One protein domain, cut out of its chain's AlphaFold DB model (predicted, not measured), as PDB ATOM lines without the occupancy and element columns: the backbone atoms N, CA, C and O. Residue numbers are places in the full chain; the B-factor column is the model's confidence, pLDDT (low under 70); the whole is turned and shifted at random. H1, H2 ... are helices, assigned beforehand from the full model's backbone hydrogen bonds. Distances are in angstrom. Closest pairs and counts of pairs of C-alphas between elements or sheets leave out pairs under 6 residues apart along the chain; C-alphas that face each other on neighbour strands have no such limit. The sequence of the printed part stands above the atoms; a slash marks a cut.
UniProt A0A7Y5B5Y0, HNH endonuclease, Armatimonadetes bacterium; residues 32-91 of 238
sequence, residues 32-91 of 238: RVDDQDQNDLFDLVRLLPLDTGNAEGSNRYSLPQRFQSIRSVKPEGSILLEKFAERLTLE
ATOM      1  N   ARG A  32     212.358 176.243  35.736       88.06
ATOM      2  CA  ARG A  32     212.988 174.970  35.420       88.06
ATOM      3  C   ARG A  32     213.028 174.120  36.683       88.06
ATOM      4  O   ARG A  32     213.298 174.638  37.764       88.06
ATOM      5  N   VAL A  33     212.731 172.840  36.517       84.62
ATOM      6  CA  VAL A  33     212.812 171.822  37.565       84.62
ATOM      7  C   VAL A  33     213.817 170.793  37.073       84.62
ATOM      8  O   VAL A  33     213.607 170.214  36.005       84.62
ATOM      9  N   ASP A  34     214.897 170.603  37.823       83.00
ATOM     10  CA  ASP A  34     215.948 169.648  37.479       83.00
ATOM     11  C   ASP A  34     215.704 168.304  38.192       83.00
ATOM     12  O   ASP A  34     214.848 168.187  39.071       83.00
ATOM     13  N   ASP A  35     216.459 167.259  37.842       77.38
ATOM     14  CA  ASP A  35     216.265 165.913  38.413       77.38
ATOM     15  C   ASP A  35     216.430 165.871  39.943       77.38
ATOM     16  O   ASP A  35     215.784 165.073  40.621       77.38
ATOM     17  N   GLN A  36     217.250 166.765  40.503       74.12
ATOM     18  CA  GLN A  36     217.436 166.897  41.951       74.12
ATOM     19  C   GLN A  36     216.185 167.444  42.653       74.12
ATOM     20  O   GLN A  36     215.910 167.067  43.791       74.12
ATOM     21  N   ASP A  37     215.391 168.268  41.966       75.50
ATOM     22  CA  ASP A  37     214.159 168.850  42.498       75.50
ATOM     23  C   ASP A  37     212.965 167.887  42.433       75.50
ATOM     24  O   ASP A  37     211.929 168.168  43.033       75.50
ATOM     25  N   GLN A  38     213.061 166.759  41.714       72.44
ATOM     26  CA  GLN A  38     211.917 165.856  41.513       72.44
ATOM     27  C   GLN A  38     211.391 165.260  42.825       72.44
ATOM     28  O   GLN A  38     210.175 165.183  43.020       72.44
ATOM     29  N   ASN A  39     212.289 164.877  43.738       73.69
ATOM     30  CA  ASN A  39     211.903 164.362  45.056       73.69
ATOM     31  C   ASN A  39     211.243 165.459  45.902       73.69
ATOM     32  O   ASN A  39     210.180 165.243  46.484       73.69
ATOM     33  N   ASP A  40     211.809 166.662  45.882       80.25
ATOM     34  CA  ASP A  40     211.256 167.798  46.610       80.25
ATOM     35  C   ASP A  40     209.899 168.244  46.045       80.25
ATOM     36  O   ASP A  40     209.028 168.684  46.795       80.25
ATOM     37  N   LEU A  41     209.686 168.125  44.731       81.06
ATOM     38  CA  LEU A  41     208.410 168.430  44.086       81.06
ATOM     39  C   LEU A  41     207.342 167.395  44.453       81.06
ATOM     40  O   LEU A  41     206.183 167.749  44.680       81.06
ATOM     41  N   PHE A  42     207.721 166.122  44.562       80.06
ATOM     42  CA  PHE A  42     206.831 165.093  45.091       80.06
ATOM     43  C   PHE A  42     206.422 165.402  46.538       80.06
ATOM     44  O   PHE A  42     205.231 165.359  46.868       80.06
ATOM     45  N   ASP A  43     207.372 165.795  47.386       81.25
ATOM     46  CA  ASP A  43     207.091 166.169  48.773       81.25
ATOM     47  C   ASP A  43     206.257 167.454  48.878       81.25
ATOM     48  O   ASP A  43     205.307 167.514  49.662       81.25
ATOM     49  N   LEU A  44     206.509 168.442  48.016       83.75
ATOM     50  CA  LEU A  44     205.694 169.648  47.873       83.75
ATOM     51  C   LEU A  44     204.223 169.304  47.607       83.75
ATOM     52  O   LEU A  44     203.330 169.807  48.291       83.75
ATOM     53  N   VAL A  45     203.956 168.404  46.654       82.44
ATOM     54  CA  VAL A  45     202.591 167.956  46.332       82.44
ATOM     55  C   VAL A  45     201.945 167.240  47.525       82.44
ATOM     56  O   VAL A  45     200.745 167.402  47.760       82.44
ATOM     57  N   ARG A  46     202.713 166.498  48.333       82.25
ATOM     58  CA  ARG A  46     202.211 165.862  49.568       82.25
ATOM     59  C   ARG A  46     201.910 166.858  50.686       82.25
ATOM     60  O   ARG A  46     201.107 166.536  51.563       82.25
ATOM     61  N   LEU A  47     202.528 168.031  50.668       83.50
ATOM     62  CA  LEU A  47     202.275 169.100  51.632       83.50
ATOM     63  C   LEU A  47     201.079 169.983  51.243       83.50
ATOM     64  O   LEU A  47     200.530 170.662  52.109       83.50
ATOM     65  N   LEU A  48     200.626 169.949  49.984       82.88
ATOM     66  CA  LEU A  48     199.432 170.690  49.561       82.88
ATOM     67  C   LEU A  48     198.183 170.245  50.344       82.88
ATOM     68  O   LEU A  48     198.064 169.069  50.685       82.88
ATOM     69  N   PRO A  49     197.211 171.128  50.614       76.81
ATOM     70  CA  PRO A  49     195.995 170.741  51.322       76.81
ATOM     71  C   PRO A  49     195.234 169.620  50.602       76.81
ATOM     72  O   PRO A  49     195.050 169.659  49.382       76.81
ATOM     73  N   LEU A  50     194.763 168.629  51.363       76.88
ATOM     74  CA  LEU A  50     193.798 167.664  50.843       76.88
ATOM     75  C   LEU A  50     192.478 168.380  50.560       76.88
ATOM     76  O   LEU A  50     192.002 169.202  51.353       76.88
ATOM     77  N   ASP A  51     191.876 168.043  49.433       72.19
ATOM     78  CA  ASP A  51     190.478 168.317  49.216       72.19
ATOM     79  C   ASP A  51     189.676 167.246  49.942       72.19
ATOM     80  O   ASP A  51     189.626 166.080  49.552       72.19
ATOM     81  N   THR A  52     189.101 167.631  51.073       66.06
ATOM     82  CA  THR A  52     188.123 166.805  51.759       66.06
ATOM     83  C   THR A  52     186.868 166.824  50.899       66.06
ATOM     84  O   THR A  52     186.085 167.773  50.970       66.06
ATOM     85  N   GLY A  53     186.702 165.818  50.040       64.00
ATOM     86  CA  GLY A  53     185.466 165.643  49.284       64.00
ATOM     87  C   GLY A  53     184.245 165.631  50.212       64.00
ATOM     88  O   GLY A  53     184.362 165.436  51.424       64.00
ATOM     89  N   ASN A  54     183.053 165.852  49.663       65.50
ATOM     90  CA  ASN A  54     181.816 165.761  50.435       65.50
ATOM     91  C   ASN A  54     181.186 164.359  50.313       65.50
ATOM     92  O   ASN A  54     181.336 163.655  49.311       65.50
ATOM     93  N   ALA A  55     180.461 163.942  51.353       68.44
ATOM     94  CA  ALA A  55     179.736 162.667  51.360       68.44
ATOM     95  C   ALA A  55     178.384 162.741  50.620       68.44
ATOM     96  O   ALA A  55     177.641 161.759  50.575       68.44
ATOM     97  N   GLU A  56     178.029 163.895  50.058       74.94
ATOM     98  CA  GLU A  56     176.696 164.153  49.520       74.94
ATOM     99  C   GLU A  56     176.431 163.305  48.264       74.94
ATOM    100  O   GLU A  56     177.199 163.336  47.304       74.94
ATOM    101  N   GLY A  57     175.371 162.490  48.280       68.88
ATOM    102  CA  GLY A  57     175.042 161.563  47.185       68.88
ATOM    103  C   GLY A  57     175.929 160.312  47.100       68.88
ATOM    104  O   GLY A  57     175.872 159.581  46.111       68.88
ATOM    105  N   SER A  58     176.759 160.044  48.111       74.75
ATOM    106  CA  SER A  58     177.617 158.856  48.151       74.75
ATOM    107  C   SER A  58     176.900 157.619  48.714       74.75
ATOM    108  O   SER A  58     176.009 157.722  49.556       74.75
ATOM    109  N   ASN A  59     177.299 156.427  48.261       80.62
ATOM    110  CA  ASN A  59     176.871 155.144  48.821       80.62
ATOM    111  C   ASN A  59     178.057 154.412  49.477       80.62
ATOM    112  O   ASN A  59     179.200 154.858  49.389       80.62
ATOM    113  N   ARG A  60     177.802 153.262  50.115       80.44
ATOM    114  CA  ARG A  60     178.832 152.481  50.833       80.44
ATOM    115  C   ARG A  60     180.064 152.140  49.981       80.44
ATOM    116  O   ARG A  60     181.156 152.049  50.528       80.44
ATOM    117  N   TYR A  61     179.895 151.966  48.670       77.12
ATOM    118  CA  TYR A  61     180.971 151.608  47.745       77.12
ATOM    119  C   TYR A  61     181.702 152.836  47.181       77.12
ATOM    120  O   TYR A  61     182.907 152.777  46.955       77.12
ATOM    121  N   SER A  62     181.005 153.961  46.992       76.56
ATOM    122  CA  SER A  62     181.575 155.195  46.429       76.56
ATOM    123  C   SER A  62     182.137 156.157  47.484       76.56
ATOM    124  O   SER A  62     182.850 157.096  47.132       76.56
ATOM    125  N   LEU A  63     181.810 155.960  48.768       74.62
ATOM    126  CA  LEU A  63     182.264 156.801  49.880       74.62
ATOM    127  C   LEU A  63     183.804 156.868  49.956       74.62
ATOM    128  O   LEU A  63     184.326 157.981  49.921       74.62
ATOM    129  N   PRO A  64     184.566 155.751  49.947       72.81
ATOM    130  CA  PRO A  64     186.029 155.820  50.032       72.81
ATOM    131  C   PRO A  64     186.670 156.505  48.816       72.81
ATOM    132  O   PRO A  64     187.678 157.190  48.952       72.81
ATOM    133  N   GLN A  65     186.072 156.353  47.627       69.06
ATOM    134  CA  GLN A  65     186.543 156.998  46.397       69.06
ATOM    135  C   GLN A  65     186.308 158.514  46.403       69.06
ATOM    136  O   GLN A  65     187.122 159.260  45.871       69.06
ATOM    137  N   ARG A  66     185.229 158.993  47.034       66.94
ATOM    138  CA  ARG A  66     184.937 160.433  47.149       66.94
ATOM    139  C   ARG A  66     185.824 161.164  48.152       66.94
ATOM    140  O   ARG A  66     186.041 162.358  48.000       66.94
ATOM    141  N   PHE A  67     186.372 160.444  49.124       65.94
ATOM    142  CA  PHE A  67     187.402 160.948  50.033       65.94
ATOM    143  C   PHE A  67     188.829 160.658  49.538       65.94
ATOM    144  O   PHE A  67     189.771 160.686  50.331       65.94
ATOM    145  N   GLN A  68     189.013 160.368  48.240       62.59
ATOM    146  CA  GLN A  68     190.350 160.244  47.661       62.59
ATOM    147  C   GLN A  68     191.184 161.497  47.921       62.59
ATOM    148  O   GLN A  68     190.676 162.615  47.978       62.59
ATOM    149  N   SER A  69     192.493 161.289  48.052       61.91
ATOM    150  CA  SER A  69     193.478 162.301  48.418       61.91
ATOM    151  C   SER A  69     193.798 163.266  47.273       61.91
ATOM    152  O   SER A  69     194.962 163.423  46.893       61.91
ATOM    153  N   ILE A  70     192.778 163.882  46.677       67.81
ATOM    154  CA  ILE A  70     192.971 164.942  45.693       67.81
ATOM    155  C   ILE A  70     193.593 166.110  46.444       67.81
ATOM    156  O   ILE A  70     193.030 166.614  47.410       67.81
ATOM    157  N   ARG A  71     194.795 166.515  46.047       74.38
ATOM    158  CA  ARG A  71     195.457 167.691  46.607       74.38
ATOM    159  C   ARG A  71     194.969 168.897  45.817       74.38
ATOM    160  O   ARG A  71     195.207 168.991  44.614       74.38
ATOM    161  N   SER A  72     194.239 169.789  46.468       68.44
ATOM    162  CA  SER A  72     193.725 171.006  45.841       68.44
ATOM    163  C   SER A  72     194.737 172.137  45.976       68.44
ATOM    164  O   SER A  72     195.270 172.362  47.064       68.44
ATOM    165  N   VAL A  73     194.937 172.913  44.911       72.56
ATOM    166  CA  VAL A  73     195.669 174.188  44.982       72.56
ATOM    167  C   VAL A  73     194.730 175.250  45.569       72.56
ATOM    168  O   VAL A  73     194.118 176.032  44.846       72.56
ATOM    169  N   LYS A  74     194.536 175.201  46.889       74.81
ATOM    170  CA  LYS A  74     193.810 176.225  47.661       74.81
ATOM    171  C   LYS A  74     194.725 177.431  47.929       74.81
ATOM    172  O   LYS A  74     195.943 177.283  47.795       74.81
ATOM    173  N   PRO A  75     194.190 178.608  48.314       76.38
ATOM    174  CA  PRO A  75     195.004 179.793  48.595       76.38
ATOM    175  C   PRO A  75     196.162 179.546  49.576       76.38
ATOM    176  O   PRO A  75     197.234 180.118  49.407       76.38
ATOM    177  N   GLU A  76     195.998 178.644  50.548       75.69
ATOM    178  CA  GLU A  76     197.053 178.283  51.505       75.69
ATOM    179  C   GLU A  76     198.211 177.526  50.832       75.69
ATOM    180  O   GLU A  76     199.368 177.662  51.228       75.69
ATOM    181  N   GLY A  77     197.912 176.761  49.778       78.31
ATOM    182  CA  GLY A  77     198.906 176.081  48.951       78.31
ATOM    183  C   GLY A  77     199.743 177.041  48.104       78.31
ATOM    184  O   GLY A  77     200.890 176.723  47.802       78.31
ATOM    185  N   SER A  78     199.225 178.230  47.770       80.25
ATOM    186  CA  SER A  78     199.962 179.236  46.991       80.25
ATOM    187  C   SER A  78     201.242 179.681  47.695       80.25
ATOM    188  O   SER A  78     202.282 179.753  47.054       80.25
ATOM    189  N   ILE A  79     201.203 179.884  49.017       83.94
ATOM    190  CA  ILE A  79     202.380 180.290  49.805       83.94
ATOM    191  C   ILE A  79     203.483 179.231  49.716       83.94
ATOM    192  O   ILE A  79     204.664 179.549  49.590       83.94
ATOM    193  N   LEU A  80     203.099 177.956  49.791       84.62
ATOM    194  CA  LEU A  80     204.036 176.844  49.705       84.62
ATOM    195  C   LEU A  80     204.676 176.767  48.309       84.62
ATOM    196  O   LEU A  80     205.890 176.599  48.198       84.62
ATOM    197  N   LEU A  81     203.870 176.936  47.256       85.69
ATOM    198  CA  LEU A  81     204.338 176.969  45.868       85.69
ATOM    199  C   LEU A  81     205.257 178.168  45.596       85.69
ATOM    200  O   LEU A  81     206.266 178.012  44.913       85.69
ATOM    201  N   GLU A  82     204.939 179.346  46.136       86.62
ATOM    202  CA  GLU A  82     205.765 180.552  46.012       86.62
ATOM    203  C   GLU A  82     207.133 180.357  46.663       86.62
ATOM    204  O   GLU A  82     208.148 180.550  45.999       86.62
ATOM    205  N   LYS A  83     207.168 179.872  47.911       87.69
ATOM    206  CA  LYS A  83     208.426 179.570  48.612       87.69
ATOM    207  C   LYS A  83     209.261 178.517  47.894       87.69
ATOM    208  O   LYS A  83     210.478 178.635  47.824       87.69
ATOM    209  N   PHE A  84     208.619 177.481  47.357       87.44
ATOM    210  CA  PHE A  84     209.320 176.480  46.562       87.44
ATOM    211  C   PHE A  84     209.930 177.096  45.301       87.44
ATOM    212  O   PHE A  84     211.057 176.774  44.944       87.44
ATOM    213  N   ALA A  85     209.211 178.004  44.643       89.38
ATOM    214  CA  ALA A  85     209.664 178.642  43.416       89.38
ATOM    215  C   ALA A  85     210.847 179.609  43.615       89.38
ATOM    216  O   ALA A  85     211.598 179.816  42.666       89.38
ATOM    217  N   GLU A  86     211.061 180.161  44.817       89.31
ATOM    218  CA  GLU A  86     212.196 181.057  45.123       89.31
ATOM    219  C   GLU A  86     213.565 180.415  44.859       89.31
ATOM    220  O   GLU A  86     214.523 181.117  44.536       89.31
ATOM    221  N   ARG A  87     213.663 179.087  44.980       87.81
ATOM    222  CA  ARG A  87     214.912 178.343  44.756       87.81
ATOM    223  C   ARG A  87     215.111 177.895  43.306       87.81
ATOM    224  O   ARG A  87     216.191 177.428  42.962       87.81
ATOM    225  N   LEU A  88     214.075 178.002  42.471       89.88
ATOM    226  CA  LEU A  88     214.109 177.520  41.095       89.88
ATOM    227  C   LEU A  88     214.631 178.595  40.143       89.88
ATOM    228  O   LEU A  88     214.418 179.795  40.322       89.88
ATOM    229  N   THR A  89     215.259 178.150  39.059       91.00
ATOM    230  CA  THR A  89     215.684 179.051  37.986       91.00
ATOM    231  C   THR A  89     214.534 179.331  37.023       91.00
ATOM    232  O   THR A  89     213.642 178.507  36.829       91.00
ATOM    233  N   LEU A  90     214.527 180.517  36.412       89.81
ATOM    234  CA  LEU A  90     213.513 180.867  35.418       89.81
ATOM    235  C   LEU A  90     213.674 180.020  34.151       89.81
ATOM    236  O   LEU A  90     214.790 179.826  33.672       89.81
ATOM    237  N   GLU A  91     212.555 179.588  33.565       89.44
ATOM    238  CA  GLU A  91     212.536 178.879  32.284       89.44
ATOM    239  C   GLU A  91     212.200 179.849  31.134       89.44
ATOM    240  O   GLU A  91     211.022 180.136  30.885       89.44
TER     241      GLU A  91
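AT A GLANCE: This is residues 32 to 91 of the 238 residues of the protein "HNH endonuclease" of Armatimonadetes bacterium (UniProt A0A7Y5B5Y0). Two helices, H1 and H3, lie loosely side by side at one end, and between them the chain makes a long narrow loop that runs away and folds back, with the short helix H2 on its returning limb. The 60 printed residues hold three named helices, H1, H2, H3, and no named strand; the class is all helix, with 26 residues in named elements, under half. The whole is only just loose, close to extended, with a radius of gyration of the C-alphas of 15.5 A, and only just a rod of 47 by 23 by 17 A.

HOW THE PARTS SIT: H1, residues 37 to 47, and H3, residues 75 to 85, only just touch, with 3 pairs of C-alphas within 8 A; the closest are those of Leu 44 and Leu 80, 7.6 A apart. They run opposite ways at a shallow tilt of 16 degrees. H2, residues 63 to 66, is apart from both. Every O i to N i+4 pair is within hydrogen-bond range in H1, 5 of 7 in H3; H2 is too short for one.

IN THESE COORDINATES: H1 begins at C-alpha 37 (214.159, 168.850, 42.498) and is 15.0 A long. H2 measures 5.3 A. H3, 15.6 A, ends at C-alpha 85 (209.664, 178.642, 43.416).

THE WHOLE: The C-alphas of Arg 60 and Leu 90, the two farthest apart, are 47.4 A apart; those of Arg 32 and Glu 91, first and last printed, 5.0 A. The printed part has no cut. H1 to H2 is a long link of 15 residues. Confidence is under 70 at residues 52 to 55, 57, 65 to 70 and 72.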